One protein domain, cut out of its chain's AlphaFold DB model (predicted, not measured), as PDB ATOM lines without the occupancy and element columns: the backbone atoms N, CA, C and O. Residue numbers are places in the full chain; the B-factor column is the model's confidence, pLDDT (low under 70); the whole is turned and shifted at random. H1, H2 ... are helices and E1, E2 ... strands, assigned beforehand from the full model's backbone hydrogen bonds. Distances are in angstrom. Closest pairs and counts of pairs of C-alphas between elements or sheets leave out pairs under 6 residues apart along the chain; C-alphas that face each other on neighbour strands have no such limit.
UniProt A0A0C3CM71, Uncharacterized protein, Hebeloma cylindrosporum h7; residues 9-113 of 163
ATOM      1  N   ARG A   9     241.848 139.127 137.394       45.75
ATOM      2  CA  ARG A   9     242.805 140.235 137.221       45.75
ATOM      3  C   ARG A   9     243.488 140.510 138.568       45.75
ATOM      4  O   ARG A   9     243.184 141.491 139.241       45.75
ATOM      5  N   GLY A  10     244.356 139.601 138.995       51.88
ATOM      6  CA  GLY A  10     245.290 139.805 140.086       51.88
ATOM      7  C   GLY A  10     246.358 140.775 139.612       51.88
ATOM      8  O   GLY A  10     246.849 140.662 138.487       51.88
ATOM      9  N   SER A  11     246.695 141.747 140.453       55.69
ATOM     10  CA  SER A  11     247.896 142.539 140.240       55.69
ATOM     11  C   SER A  11     249.101 141.588 140.085       55.69
ATOM     12  O   SER A  11     249.137 140.539 140.737       55.69
ATOM     13  N   PRO A  12     250.054 141.883 139.177       65.94
ATOM     14  CA  PRO A  12     251.234 141.039 138.991       65.94
ATOM     15  C   PRO A  12     251.988 140.887 140.316       65.94
ATOM     16  O   PRO A  12     251.909 141.772 141.164       65.94
ATOM     17  N   ASP A  13     252.744 139.804 140.506       82.38
ATOM     18  CA  ASP A  13     253.577 139.699 141.703       82.38
ATOM     19  C   ASP A  13     254.584 140.862 141.774       82.38
ATOM     20  O   ASP A  13     255.006 141.428 140.758       82.38
ATOM     21  N   VAL A  14     254.970 141.218 142.998       86.56
ATOM     22  CA  VAL A  14     255.815 142.383 143.291       86.56
ATOM     23  C   VAL A  14     257.126 142.374 142.499       86.56
ATOM     24  O   VAL A  14     257.557 143.415 142.004       86.56
ATOM     25  N   ILE A  15     257.762 141.211 142.343       87.31
ATOM     26  CA  ILE A  15     259.056 141.104 141.660       87.31
ATOM     27  C   ILE A  15     258.881 141.298 140.155       87.31
ATOM     28  O   ILE A  15     259.639 142.049 139.535       87.31
ATOM     29  N   THR A  16     257.855 140.682 139.568       89.38
ATOM     30  CA  THR A  16     257.492 140.903 138.166       89.38
ATOM     31  C   THR A  16     257.176 142.370 137.906       89.38
ATOM     32  O   THR A  16     257.691 142.937 136.941       89.38
ATOM     33  N   TYR A  17     256.415 143.021 138.788       90.81
ATOM     34  CA  TYR A  17     256.133 144.449 138.670       90.81
ATOM     35  C   TYR A  17     257.412 145.299 138.670       90.81
ATOM     36  O   TYR A  17     257.618 146.102 137.758       90.81
ATOM     37  N   LEU A  18     258.310 145.090 139.637       91.31
ATOM     38  CA  LEU A  18     259.560 145.849 139.730       91.31
ATOM     39  C   LEU A  18     260.469 145.635 138.509       91.31
ATOM     40  O   LEU A  18     261.126 146.576 138.059       91.31
ATOM     41  N   ASN A  19     260.474 144.433 137.924       91.06
ATOM     42  CA  ASN A  19     261.186 144.170 136.672       91.06
ATOM     43  C   ASN A  19     260.596 144.960 135.494       91.06
ATOM     44  O   ASN A  19     261.352 145.527 134.703       91.06
ATOM     45  N   VAL A  20     259.265 145.047 135.396       92.12
ATOM     46  CA  VAL A  20     258.586 145.856 134.370       92.12
ATOM     47  C   VAL A  20     258.901 147.340 134.551       92.12
ATOM     48  O   VAL A  20     259.233 148.006 133.573       92.12
ATOM     49  N   VAL A  21     258.872 147.852 135.785       93.25
ATOM     50  CA  VAL A  21     259.243 149.245 136.091       93.25
ATOM     51  C   VAL A  21     260.686 149.524 135.677       93.25
ATOM     52  O   VAL A  21     260.947 150.494 134.969       93.25
ATOM     53  N   LYS A  22     261.624 148.650 136.059       93.12
ATOM     54  CA  LYS A  22     263.039 148.785 135.696       93.12
ATOM     55  C   LYS A  22     263.235 148.829 134.182       93.12
ATOM     56  O   LYS A  22     264.033 149.632 133.714       93.12
ATOM     57  N   LEU A  23     262.529 147.978 133.437       93.50
ATOM     58  CA  LEU A  23     262.612 147.928 131.979       93.50
ATOM     59  C   LEU A  23     261.999 149.176 131.328       93.50
ATOM     60  O   LEU A  23     262.605 149.758 130.440       93.50
ATOM     61  N   GLN A  24     260.815 149.605 131.768       92.81
ATOM     62  CA  GLN A  24     260.112 150.736 131.151       92.81
ATOM     63  C   GLN A  24     260.672 152.107 131.542       92.81
ATOM     64  O   GLN A  24     260.425 153.087 130.842       92.81
ATOM     65  N   LEU A  25     261.404 152.192 132.653       93.19
ATOM     66  CA  LEU A  25     262.044 153.422 133.118       93.19
ATOM     67  C   LEU A  25     263.571 153.401 132.941       93.19
ATOM     68  O   LEU A  25     264.244 154.304 133.425       93.19
ATOM     69  N   SER A  26     264.156 152.403 132.264       90.56
ATOM     70  CA  SER A  26     265.622 152.293 132.144       90.56
ATOM     71  C   SER A  26     266.265 153.460 131.396       90.56
ATOM     72  O   SER A  26     267.417 153.806 131.664       90.56
ATOM     73  N   GLU A  27     265.528 154.044 130.451       91.12
ATOM     74  CA  GLU A  27     265.965 155.198 129.660       91.12
ATOM     75  C   GLU A  27     265.818 156.512 130.440       91.12
ATOM     76  O   GLU A  27     266.630 157.420 130.280       91.12
ATOM     77  N   ASP A  28     264.852 156.578 131.359       92.31
ATOM     78  CA  ASP A  28     264.605 157.728 132.226       92.31
ATOM     79  C   ASP A  28     265.093 157.447 133.652       92.31
ATOM     80  O   ASP A  28     264.337 157.161 134.589       92.31
ATOM     81  N   ARG A  29     266.417 157.508 133.810       91.62
ATOM     82  CA  ARG A  29     267.083 157.198 135.083       91.62
ATOM     83  C   ARG A  29     266.639 158.099 136.230       91.62
ATOM     84  O   ARG A  29     266.673 157.649 137.372       91.62
ATOM     85  N   VAL A  30     266.246 159.340 135.941       94.38
ATOM     86  CA  VAL A  30     265.779 160.285 136.962       94.38
ATOM     87  C   VAL A  30     264.444 159.804 137.516       94.38
ATOM     88  O   VAL A  30     264.318 159.624 138.725       94.38
ATOM     89  N   VAL A  31     263.487 159.484 136.640       93.38
ATOM     90  CA  VAL A  31     262.186 158.942 137.048       93.38
ATOM     91  C   VAL A  31     262.349 157.600 137.766       93.38
ATOM     92  O   VAL A  31     261.724 157.387 138.802       93.38
ATOM     93  N   LEU A  32     263.233 156.713 137.299       94.69
ATOM     94  CA  LEU A  32     263.505 155.452 137.997       94.69
ATOM     95  C   LEU A  32     264.075 155.674 139.410       94.69
ATOM     96  O   LEU A  32     263.651 155.009 140.355       94.69
ATOM     97  N   GLN A  33     265.016 156.607 139.580       94.69
ATOM     98  CA  GLN A  33     265.575 156.938 140.894       94.69
ATOM     99  C   GLN A  33     264.521 157.539 141.826       94.69
ATOM    100  O   GLN A  33     264.419 157.108 142.973       94.69
ATOM    101  N   SER A  34     263.708 158.478 141.333       96.00
ATOM    102  CA  SER A  34     262.604 159.065 142.098       96.00
ATOM    103  C   SER A  34     261.569 158.017 142.504       96.00
ATOM    104  O   SER A  34     261.116 158.029 143.646       96.00
ATOM    105  N   PHE A  35     261.247 157.071 141.616       95.62
ATOM    106  CA  PHE A  35     260.350 155.957 141.923       95.62
ATOM    107  C   PHE A  35     260.907 155.097 143.064       95.62
ATOM    108  O   PHE A  35     260.223 154.874 144.060       95.62
ATOM    109  N   LEU A  36     262.162 154.648 142.955       94.56
ATOM    110  CA  LEU A  36     262.786 153.787 143.966       94.56
ATOM    111  C   LEU A  36     262.953 154.500 145.315       94.56
ATOM    112  O   LEU A  36     262.731 153.887 146.359       94.56
ATOM    113  N   ALA A  37     263.315 155.786 145.298       95.00
ATOM    114  CA  ALA A  37     263.393 156.605 146.503       95.00
ATOM    115  C   ALA A  37     262.017 156.746 147.169       95.00
ATOM    116  O   ALA A  37     261.906 156.516 148.370       95.00
ATOM    117  N   GLY A  38     260.968 157.028 146.389       94.56
ATOM    118  CA  GLY A  38     259.596 157.107 146.889       94.56
ATOM    119  C   GLY A  38     259.124 155.792 147.509       94.56
ATOM    120  O   GLY A  38     258.612 155.795 148.626       94.56
ATOM    121  N   VAL A  39     259.348 154.658 146.832       93.25
ATOM    122  CA  VAL A  39     258.992 153.328 147.361       93.25
ATOM    123  C   VAL A  39     259.722 153.054 148.673       93.25
ATOM    124  O   VAL A  39     259.112 152.572 149.623       93.25
ATOM    125  N   ARG A  40     261.013 153.390 148.761       93.94
ATOM    126  CA  ARG A  40     261.777 153.235 150.000       93.94
ATOM    127  C   ARG A  40     261.201 154.086 151.136       93.94
ATOM    128  O   ARG A  40     260.968 153.547 152.213       93.94
ATOM    129  N   SER A  41     260.958 155.374 150.901       93.88
ATOM    130  CA  SER A  41     260.403 156.274 151.921       93.88
ATOM    131  C   SER A  41     259.008 155.849 152.377       93.88
ATOM    132  O   SER A  41     258.701 155.935 153.561       93.88
ATOM    133  N   TRP A  42     258.194 155.312 151.466       93.31
ATOM    134  CA  TRP A  42     256.904 154.718 151.804       93.31
ATOM    135  C   TRP A  42     257.039 153.476 152.699       93.31
ATOM    136  O   TRP A  42     256.340 153.353 153.701       93.31
ATOM    137  N   LEU A  43     257.960 152.558 152.394       89.88
ATOM    138  CA  LEU A  43     258.194 151.386 153.248       89.88
ATOM    139  C   LEU A  43     258.712 151.785 154.639       89.88
ATOM    140  O   LEU A  43     258.321 151.192 155.646       89.88
ATOM    141  N   GLU A  44     259.554 152.817 154.712       91.44
ATOM    142  CA  GLU A  44     260.011 153.396 155.979       91.44
ATOM    143  C   GLU A  44     258.835 154.023 156.760       91.44
ATOM    144  O   GLU A  44     258.704 153.759 157.958       91.44
ATOM    145  N   SER A  45     257.913 154.751 156.113       89.50
ATOM    146  CA  SER A  45     256.734 155.325 156.792       89.50
ATOM    147  C   SER A  45     255.746 154.269 157.291       89.50
ATOM    148  O   SER A  45     255.170 154.436 158.367       89.50
ATOM    149  N   GLN A  46     255.593 153.155 156.566       86.75
ATOM    150  CA  GLN A  46     254.806 152.001 157.018       86.75
ATOM    151  C   GLN A  46     255.366 151.425 158.324       86.75
ATOM    152  O   GLN A  46     254.607 151.133 159.244       86.75
ATOM    153  N   SER A  47     256.694 151.317 158.448       85.12
ATOM    154  CA  SER A  47     257.336 150.794 159.665       85.12
ATOM    155  C   SER A  47     257.123 151.680 160.900       85.12
ATOM    156  O   SER A  47     257.133 151.192 162.029       85.12
ATOM    157  N   LEU A  48     256.892 152.976 160.677       88.50
ATOM    158  CA  LEU A  48     256.630 153.971 161.714       88.50
ATOM    159  C   LEU A  48     255.131 154.151 162.012       88.50
ATOM    160  O   LEU A  48     254.788 154.926 162.901       88.50
ATOM    161  N   ASN A  49     254.244 153.436 161.306       86.19
ATOM    162  CA  ASN A  49     252.787 153.609 161.352       86.19
ATOM    163  C   ASN A  49     252.320 155.049 161.039       86.19
ATOM    164  O   ASN A  49     251.298 155.498 161.559       86.19
ATOM    165  N   ASP A  50     253.050 155.777 160.187       89.50
ATOM    166  CA  ASP A  50     252.653 157.114 159.733       89.50
ATOM    167  C   ASP A  50     251.794 157.005 158.463       89.50
ATOM    168  O   ASP A  50     252.294 156.916 157.334       89.50
ATOM    169  N   ASP A  51     250.474 156.961 158.658       86.81
ATOM    170  CA  ASP A  51     249.487 156.824 157.580       86.81
ATOM    171  C   ASP A  51     249.473 158.052 156.653       86.81
ATOM    172  O   ASP A  51     249.399 157.906 155.434       86.81
ATOM    173  N   ASN A  52     249.650 159.258 157.203       87.62
ATOM    174  CA  ASN A  52     249.676 160.491 156.415       87.62
ATOM    175  C   ASN A  52     250.917 160.556 155.516       87.62
ATOM    176  O   ASN A  52     250.810 160.881 154.331       87.62
ATOM    177  N   ALA A  53     252.095 160.225 156.053       90.44
ATOM    178  CA  ALA A  53     253.307 160.135 155.242       90.44
ATOM    179  C   ALA A  53     253.182 159.033 154.184       90.44
ATOM    180  O   ALA A  53     253.568 159.238 153.031       90.44
ATOM    181  N   SER A  54     252.574 157.899 154.546       90.12
ATOM    182  CA  SER A  54     252.338 156.799 153.612       90.12
ATOM    183  C   SER A  54     251.459 157.226 152.438       90.12
ATOM    184  O   SER A  54     251.845 157.005 151.292       90.12
ATOM    185  N   GLU A  55     250.332 157.904 152.695       90.69
ATOM    186  CA  GLU A  55     249.493 158.482 151.638       90.69
ATOM    187  C   GLU A  55     250.293 159.414 150.725       90.69
ATOM    188  O   GLU A  55     250.235 159.280 149.502       90.69
ATOM    189  N   MET A  56     251.066 160.340 151.301       91.75
ATOM    190  CA  MET A  56     251.840 161.295 150.509       91.75
ATOM    191  C   MET A  56     252.834 160.600 149.577       91.75
ATOM    192  O   MET A  56     252.906 160.960 148.402       91.75
ATOM    193  N   PHE A  57     253.565 159.587 150.052       94.56
ATOM    194  CA  PHE A  57     254.511 158.865 149.202       94.56
ATOM    195  C   PHE A  57     253.812 158.035 148.122       94.56
ATOM    196  O   PHE A  57     254.252 158.054 146.971       94.56
ATOM    197  N   ILE A  58     252.694 157.376 148.446       93.19
ATOM    198  CA  ILE A  58     251.873 156.656 147.459       93.19
ATOM    199  C   ILE A  58     251.448 157.607 146.335       93.19
ATOM    200  O   ILE A  58     251.601 157.287 145.156       93.19
ATOM    201  N   LEU A  59     250.964 158.799 146.685       91.56
ATOM    202  CA  LEU A  59     250.500 159.795 145.719       91.56
ATOM    203  C   LEU A  59     251.640 160.419 144.912       91.56
ATOM    204  O   LEU A  59     251.468 160.679 143.721       91.56
ATOM    205  N   GLN A  60     252.811 160.627 145.518       93.38
ATOM    206  CA  GLN A  60     254.007 161.085 144.806       93.38
ATOM    207  C   GLN A  60     254.462 160.062 143.762       93.38
ATOM    208  O   GLN A  60     254.697 160.425 142.609       93.38
ATOM    209  N   ILE A  61     254.524 158.779 144.137       94.94
ATOM    210  CA  ILE A  61     254.851 157.688 143.211       94.94
ATOM    211  C   ILE A  61     253.797 157.614 142.103       94.94
ATOM    212  O   ILE A  61     254.141 157.532 140.925       94.94
ATOM    213  N   ALA A  62     252.512 157.694 142.448       92.12
ATOM    214  CA  ALA A  62     251.451 157.622 141.456       92.12
ATOM    215  C   ALA A  62     251.494 158.808 140.471       92.12
ATOM    216  O   ALA A  62     251.368 158.626 139.260       92.12
ATOM    217  N   SER A  63     251.772 160.014 140.968       92.06
ATOM    218  CA  SER A  63     251.936 161.213 140.137       92.06
ATOM    219  C   SER A  63     253.134 161.105 139.195       92.06
ATOM    220  O   SER A  63     253.059 161.553 138.054       92.06
ATOM    221  N   LEU A  64     254.219 160.466 139.635       94.06
ATOM    222  CA  LEU A  64     255.399 160.198 138.812       94.06
ATOM    223  C   LEU A  64     255.087 159.244 137.643       94.06
ATOM    224  O   LEU A  64     255.652 159.371 136.557       94.06
ATOM    225  N   LEU A  65     254.169 158.301 137.854       92.75
ATOM    226  CA  LEU A  65     253.765 157.300 136.867       92.75
ATOM    227  C   LEU A  65     252.533 157.710 136.042       92.75
ATOM    228  O   LEU A  65     252.055 156.904 135.245       92.75
ATOM    229  N   ARG A  66     252.020 158.940 136.185       89.44
ATOM    230  CA  ARG A  66     250.734 159.363 135.596       89.44
ATOM    231  C   ARG A  66     250.634 159.201 134.078       89.44
ATOM    232  O   ARG A  66     249.559 158.904 133.577       89.44
ATOM    233  N   CYS A  67     251.744 159.331 133.351       89.31
ATOM    234  CA  CYS A  67     251.801 159.134 131.894       89.31
ATOM    235  C   CYS A  67     252.101 157.678 131.485       89.31
ATOM    236  O   CYS A  67     252.432 157.397 130.336       89.31
ATOM    237  N   LYS A  68     252.092 156.745 132.443       89.88
ATOM    238  CA  LYS A  68     252.338 155.313 132.238       89.88
ATOM    239  C   LYS A  68     251.295 154.490 133.015       89.88
ATOM    240  O   LYS A  68     251.666 153.780 133.952       89.88
ATOM    241  N   PRO A  69     250.003 154.518 132.622       81.06
ATOM    242  CA  PRO A  69     248.916 153.846 133.351       81.06
ATOM    243  C   PRO A  69     249.179 152.361 133.634       81.06
ATOM    244  O   PRO A  69     248.870 151.851 134.704       81.06
ATOM    245  N   ARG A  70     249.858 151.657 132.719       82.81
ATOM    246  CA  ARG A  70     250.245 150.250 132.931       82.81
ATOM    247  C   ARG A  70     251.167 150.047 134.141       82.81
ATOM    248  O   ARG A  70     251.062 149.028 134.817       82.81
ATOM    249  N   LEU A  71     252.055 151.003 134.430       89.44
ATOM    250  CA  LEU A  71     252.917 150.959 135.617       89.44
ATOM    251  C   LEU A  71     252.157 151.334 136.890       89.44
ATOM    252  O   LEU A  71     252.467 150.800 137.952       89.44
ATOM    253  N   LEU A  72     251.149 152.202 136.799       86.06
ATOM    254  CA  LEU A  72     250.234 152.450 137.913       86.06
ATOM    255  C   LEU A  72     249.435 151.192 138.274       86.06
ATOM    256  O   LEU A  72     249.158 150.956 139.444       86.06
ATOM    257  N   TYR A  73     249.091 150.351 137.295       81.56
ATOM    258  CA  TYR A  73     248.265 149.161 137.541       81.56
ATOM    259  C   TYR A  73     249.022 148.158 138.398       81.56
ATOM    260  O   TYR A  73     248.514 147.680 139.411       81.56
ATOM    261  N   GLY A  74     250.278 147.909 138.032       84.69
ATOM    262  CA  GLY A  74     251.159 147.071 138.828       84.69
ATOM    263  C   GLY A  74     251.528 147.689 140.178       84.69
ATOM    264  O   GLY A  74     251.865 146.945 141.091       84.69
ATOM    265  N   PHE A  75     251.399 149.010 140.365       89.62
ATOM    266  CA  PHE A  75     251.710 149.642 141.648       89.62
ATOM    267  C   PHE A  75     250.801 149.142 142.779       89.62
ATOM    268  O   PHE A  75     251.268 148.945 143.897       89.62
ATOM    269  N   ASN A  76     249.543 148.805 142.471       84.12
ATOM    270  CA  ASN A  76     248.630 148.164 143.422       84.12
ATOM    271  C   ASN A  76     249.141 146.809 143.949       84.12
ATOM    272  O   ASN A  76     248.711 146.378 145.013       84.12
ATOM    273  N   ALA A  77     250.067 146.137 143.252       84.12
ATOM    274  CA  ALA A  77     250.740 144.952 143.787       84.12
ATOM    275  C   ALA A  77     251.629 145.274 144.994       84.12
ATOM    276  O   ALA A  77     251.792 144.432 145.874       84.12
ATOM    277  N   LEU A  78     252.218 146.476 145.027       86.31
ATOM    278  CA  LEU A  78     253.062 146.918 146.133       86.31
ATOM    279  C   LEU A  78     252.218 147.308 147.342       86.31
ATOM    280  O   LEU A  78     252.549 146.897 148.445       86.31
ATOM    281  N   LEU A  79     251.132 148.058 147.127       83.94
ATOM    282  CA  LEU A  79     250.342 148.727 148.172       83.94
ATOM    283  C   LEU A  79     249.722 147.803 149.238       83.94
ATOM    284  O   LEU A  79     249.356 148.270 150.320       83.94
ATOM    285  N   GLY A  80     249.631 146.501 148.960       76.31
ATOM    286  CA  GLY A  80     249.042 145.529 149.874       76.31
ATOM    287  C   GLY A  80     247.530 145.733 150.055       76.31
ATOM    288  O   GLY A  80     246.884 146.380 149.237       76.31
ATOM    289  N   PRO A  81     246.922 145.157 151.108       77.00
ATOM    290  CA  PRO A  81     245.469 145.192 151.290       77.00
ATOM    291  C   PRO A  81     244.938 146.521 151.849       77.00
ATOM    292  O   PRO A  81     243.730 146.739 151.834       77.00
ATOM    293  N   ILE A  82     245.813 147.381 152.380       80.19
ATOM    294  CA  ILE A  82     245.416 148.601 153.101       80.19
ATOM    295  C   ILE A  82     245.075 149.734 152.133       80.19
ATOM    296  O   ILE A  82     244.121 150.474 152.371       80.19
ATOM    297  N   TYR A  83     245.843 149.860 151.049       83.62
ATOM    298  CA  TYR A  83     245.678 150.925 150.068       83.62
ATOM    299  C   TYR A  83     245.422 150.348 148.687       83.62
ATOM    300  O   TYR A  83     246.020 149.353 148.282       83.62
ATOM    301  N   ARG A  84     244.581 151.037 147.927       84.69
ATOM    302  CA  ARG A  84     244.347 150.742 146.520       84.69
ATOM    303  C   ARG A  84     244.203 152.037 145.740       84.69
ATOM    304  O   ARG A  84     243.480 152.933 146.157       84.69
ATOM    305  N   LEU A  85     244.870 152.124 144.598       80.81
ATOM    306  CA  LEU A  85     244.689 153.207 143.641       80.81
ATOM    307  C   LEU A  85     243.725 152.771 142.542       80.81
ATOM    308  O   LEU A  85     243.948 151.758 141.877       80.81
ATOM    309  N   GLU A  86     242.687 153.569 142.331       77.25
ATOM    310  CA  GLU A  86     241.739 153.421 141.228       77.25
ATOM    311  C   GLU A  86     241.866 154.624 140.295       77.25
ATOM    312  O   GLU A  86     242.005 155.764 140.750       77.25
ATOM    313  N   TYR A  87     241.830 154.373 138.990       74.12
ATOM    314  CA  TYR A  87     241.959 155.396 137.956       74.12
ATOM    315  C   TYR A  87     241.566 154.843 136.580       74.12
ATOM    316  O   TYR A  87     241.356 153.641 136.417       74.12
ATOM    317  N   SER A  88     241.475 155.725 135.583       69.25
ATOM    318  CA  SER A  88     241.222 155.338 134.192       69.25
ATOM    319  C   SER A  88     242.503 154.798 133.551       69.25
ATOM    320  O   SER A  88     243.474 155.533 133.410       69.25
ATOM    321  N   ASP A  89     242.517 153.541 133.122       66.88
ATOM    322  CA  ASP A  89     243.668 152.909 132.457       66.88
ATOM    323  C   ASP A  89     243.680 153.107 130.927       66.88
ATOM    324  O   ASP A  89     244.653 152.759 130.258       66.88
ATOM    325  N   THR A  90     242.620 153.709 130.380       66.75
ATOM    326  CA  THR A  90     242.434 153.992 128.947       66.75
ATOM    327  C   THR A  90     242.930 155.369 128.494       66.75
ATOM    328  O   THR A  90     242.736 155.721 127.332       66.75
ATOM    329  N   VAL A  91     243.485 156.180 129.396       68.50
ATOM    330  CA  VAL A  91     243.968 157.539 129.093       68.50
ATOM    331  C   VAL A  91     245.488 157.564 128.997       68.50
ATOM    332  O   VAL A  91     246.161 156.816 129.697       68.50
ATOM    333  N   ASP A  92     246.036 158.455 128.172       73.62
ATOM    334  CA  ASP A  92     247.492 158.619 128.050       73.62
ATOM    335  C   ASP A  92     248.113 159.271 129.298       73.62
ATOM    336  O   ASP A  92     249.262 159.000 129.647       73.62
ATOM    337  N   GLU A  93     247.341 160.107 130.000       82.44
ATOM    338  CA  GLU A  93     247.731 160.739 131.258       82.44
ATOM    339  C   GLU A  93     246.616 160.632 132.301       82.44
ATOM    340  O   GLU A  93     245.487 161.092 132.109       82.44
ATOM    341  N   VAL A  94     246.957 160.063 133.452       79.69
ATOM    342  CA  VAL A  94     246.062 159.921 134.594       79.69
ATOM    343  C   VAL A  94     246.069 161.204 135.421       79.69
ATOM    344  O   VAL A  94     246.889 161.367 136.321       79.69
ATOM    345  N   ARG A  95     245.153 162.125 135.111       78.69
ATOM    346  CA  ARG A  95     245.010 163.424 135.801       78.69
ATOM    347  C   ARG A  95     244.332 163.328 137.165       78.69
ATOM    348  O   ARG A  95     244.655 164.105 138.055       78.69
ATOM    349  N   PHE A  96     243.458 162.340 137.343       76.00
ATOM    350  CA  PHE A  96     242.764 162.086 138.601       76.00
ATOM    351  C   PHE A  96     242.977 160.644 139.058       76.00
ATOM    352  O   PHE A  96     242.890 159.709 138.263       76.00
ATOM    353  N   LEU A  97     243.233 160.484 140.353       79.44
ATOM    354  CA  LEU A  97     243.408 159.207 141.039       79.44
ATOM    355  C   LEU A  97     242.445 159.148 142.223       79.44
ATOM    356  O   LEU A  97     242.190 160.166 142.865       79.44
ATOM    357  N   VAL A  98     241.965 157.956 142.563       77.31
ATOM    358  CA  VAL A  98     241.262 157.711 143.825       77.31
ATOM    359  C   VAL A  98     242.126 156.797 144.678       77.31
ATOM    360  O   VAL A  98     242.383 155.656 144.299       77.31
ATOM    361  N   LEU A  99     242.572 157.296 145.829       83.44
ATOM    362  CA  LEU A  99     243.198 156.463 146.847       83.44
ATOM    363  C   LEU A  99     242.100 155.919 147.756       83.44
ATOM    364  O   LEU A  99     241.425 156.678 148.452       83.44
ATOM    365  N   VAL A 100     241.924 154.605 147.722       78.19
ATOM    366  CA  VAL A 100     240.957 153.850 148.512       78.19
ATOM    367  C   VAL A 100     241.679 153.190 149.681       78.19
ATOM    368  O   VAL A 100     242.730 152.572 149.509       78.19
ATOM    369  N   LYS A 101     241.082 153.308 150.863       80.88
ATOM    370  CA  LYS A 101     241.436 152.617 152.101       80.88
ATOM    371  C   LYS A 101     240.235 151.831 152.618       80.88
ATOM    372  O   LYS A 101     239.124 151.984 152.121       80.88
ATOM    373  N   GLU A 102     240.433 151.059 153.685       72.69
ATOM    374  CA  GLU A 102     239.374 150.254 154.313       72.69
ATOM    375  C   GLU A 102     238.101 151.056 154.657       72.69
ATOM    376  O   GLU A 102     236.992 150.548 154.510       72.69
ATOM    377  N   LYS A 103     238.244 152.313 155.104       72.44
ATOM    378  CA  LYS A 103     237.123 153.141 155.596       72.44
ATOM    379  C   LYS A 103     236.937 154.467 154.863       72.44
ATOM    380  O   LYS A 103     236.073 155.252 155.245       72.44
ATOM    381  N   SER A 104     237.756 154.758 153.860       70.88
ATOM    382  CA  SER A 104     237.718 156.046 153.170       70.88
ATOM    383  C   SER A 104     238.215 155.931 151.739       70.88
ATOM    384  O   SER A 104     238.999 155.050 151.400       70.88
ATOM    385  N   ALA A 105     237.769 156.854 150.898       70.25
ATOM    386  CA  ALA A 105     238.315 157.064 149.571       70.25
ATOM    387  C   ALA A 105     238.484 158.566 149.356       70.25
ATOM    388  O   ALA A 105     237.642 159.358 149.785       70.25
ATOM    389  N   ARG A 106     239.581 158.966 148.716       73.50
ATOM    390  CA  ARG A 106     239.857 160.374 148.429       73.50
ATOM    391  C   ARG A 106     240.370 160.539 147.010       73.50
ATOM    392  O   ARG A 106     241.230 159.785 146.558       73.50
ATOM    393  N   ILE A 107     239.810 161.527 146.318       72.75
ATOM    394  CA  ILE A 107     240.228 161.918 144.974       72.75
ATOM    395  C   ILE A 107     241.456 162.818 145.096       72.75
ATOM    396  O   ILE A 107     241.522 163.671 145.982       72.75
ATOM    397  N   PHE A 108     242.406 162.630 144.190       79.06
ATOM    398  CA  PHE A 108     243.616 163.427 144.066       79.06
ATOM    399  C   PHE A 108     243.842 163.816 142.611       79.06
ATOM    400  O   PHE A 108     243.584 163.027 141.701       79.06
ATOM    401  N   SER A 109     244.354 165.026 142.410       80.31
ATOM    402  CA  SER A 109     244.825 165.503 141.114       80.31
ATOM    403  C   SER A 109     246.334 165.278 141.014       80.31
ATOM    404  O   SER A 109     247.068 165.587 141.952       80.31
ATOM    405  N   THR A 110     246.808 164.717 139.902       82.50
ATOM    406  CA  THR A 110     248.251 164.548 139.615       82.50
ATOM    407  C   THR A 110     248.853 165.758 138.895       82.50
ATOM    408  O   THR A 110     250.057 165.791 138.607       82.50
ATOM    409  N   VAL A 111     248.004 166.740 138.601       77.31
ATOM    410  CA  VAL A 111     248.301 168.022 137.966       77.31
ATOM    411  C   VAL A 111     247.787 169.152 138.864       77.31
ATOM    412  O   VAL A 111     246.990 168.920 139.769       77.31
ATOM    413  N   SER A 112     248.217 170.390 138.626       72.38
ATOM    414  CA  SER A 112     247.750 171.567 139.381       72.38
ATOM    415  C   SER A 112     246.331 172.007 138.988       72.38
ATOM    416  O   SER A 112     246.075 173.198 138.834       72.38
ATOM    417  N   GLU A 113     245.428 171.055 138.760       62.00
ATOM    418  CA  GLU A 113     244.017 171.324 138.497       62.00
ATOM    419  C   GLU A 113     243.187 171.092 139.748       62.00
ATOM    420  O   GLU A 113     243.414 170.125 140.484       62.00
TER     421      GLU A 113
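AT A GLANCE: This is residues 9 to 113 of the 163 residues of an uncharacterized protein of Hebeloma cylindrosporum h7 (UniProt A0A0C3CM71). Four helices make an up-and-down bundle, H1 to H4, each running against the one before it, and a small three-stranded sheet covers one side of it, over H3 and grazed by H4. H1 and H2 lie on the side of the bundle away from the sheet, whose other face is bare. The printed part has 105 residues, with four named helices followed by three named strands, sheet order E1 - E2 - E3, antiparallel; the class is mixed, helices and strands. The whole is compact, with a radius of gyration of the C-alphas of 13.0 A, and spans 37 by 31 by 30 A.

HOW THE PARTS SIT: Start at H1, residues 14 to 24, and go on to H2, residues 29 to 47: they are close but not clearly touching, the C-alphas of Lys 22 and Leu 32 coming closest at 7.1 A. H2 and H3, residues 51 to 64, form a helical hairpin and touch, closest at the C-alphas of Trp 42 and Ser 54, 5.3 A, with a shallow tilt of 15 degrees, opposite ways. H4, residues 69 to 79, touches H1, closest at the C-alphas of Tyr 17 and Gly 74, 5.6 A, with a shallow tilt of 31 degrees, opposite ways. H1 and H3 are apart. Next look at E1, residues 83 to 86, E2, residues 96 to 101, and E3, residues 105 to 109, a meander, each strand the antiparallel neighbour of the one before. Between E1 and E2, N 84 and O 100 are within hydrogen-bond range at 2.9 A; between E2 and E3, N 108 and O 97 are at 2.8 A. H3 is on one face of this sheet, making two layers, at a height over the sheet of 9.2 A; it lies over E2, only just slantwise to the strands, at 31 degrees to E2 on the local plane. H4 only grazes the sheet, with residues 72 to 79. Every O i to N i+4 pair is within hydrogen-bond range in H1, H2 and H3; in H4 it is 4 of 7.

IN THESE COORDINATES: Find C-alpha 14 at (255.815, 142.383, 143.291), where H1 begins; it is 15.3 A long. H2 measures 27.2 A, H3 20.0 A and H4 15.7 A. E1 measures 10.0 A, E2 16.5 A and E3 13.6 A, ending at C-alpha 109, (244.825, 165.503, 141.114).

THE WHOLE: The C-alphas farthest apart are those of Glu 27 and Lys 103, 38.8 A. The printed part has no cut, and no link is long. pLDDT is under 70 at residues 9 to 12, 88 to 91 and 113.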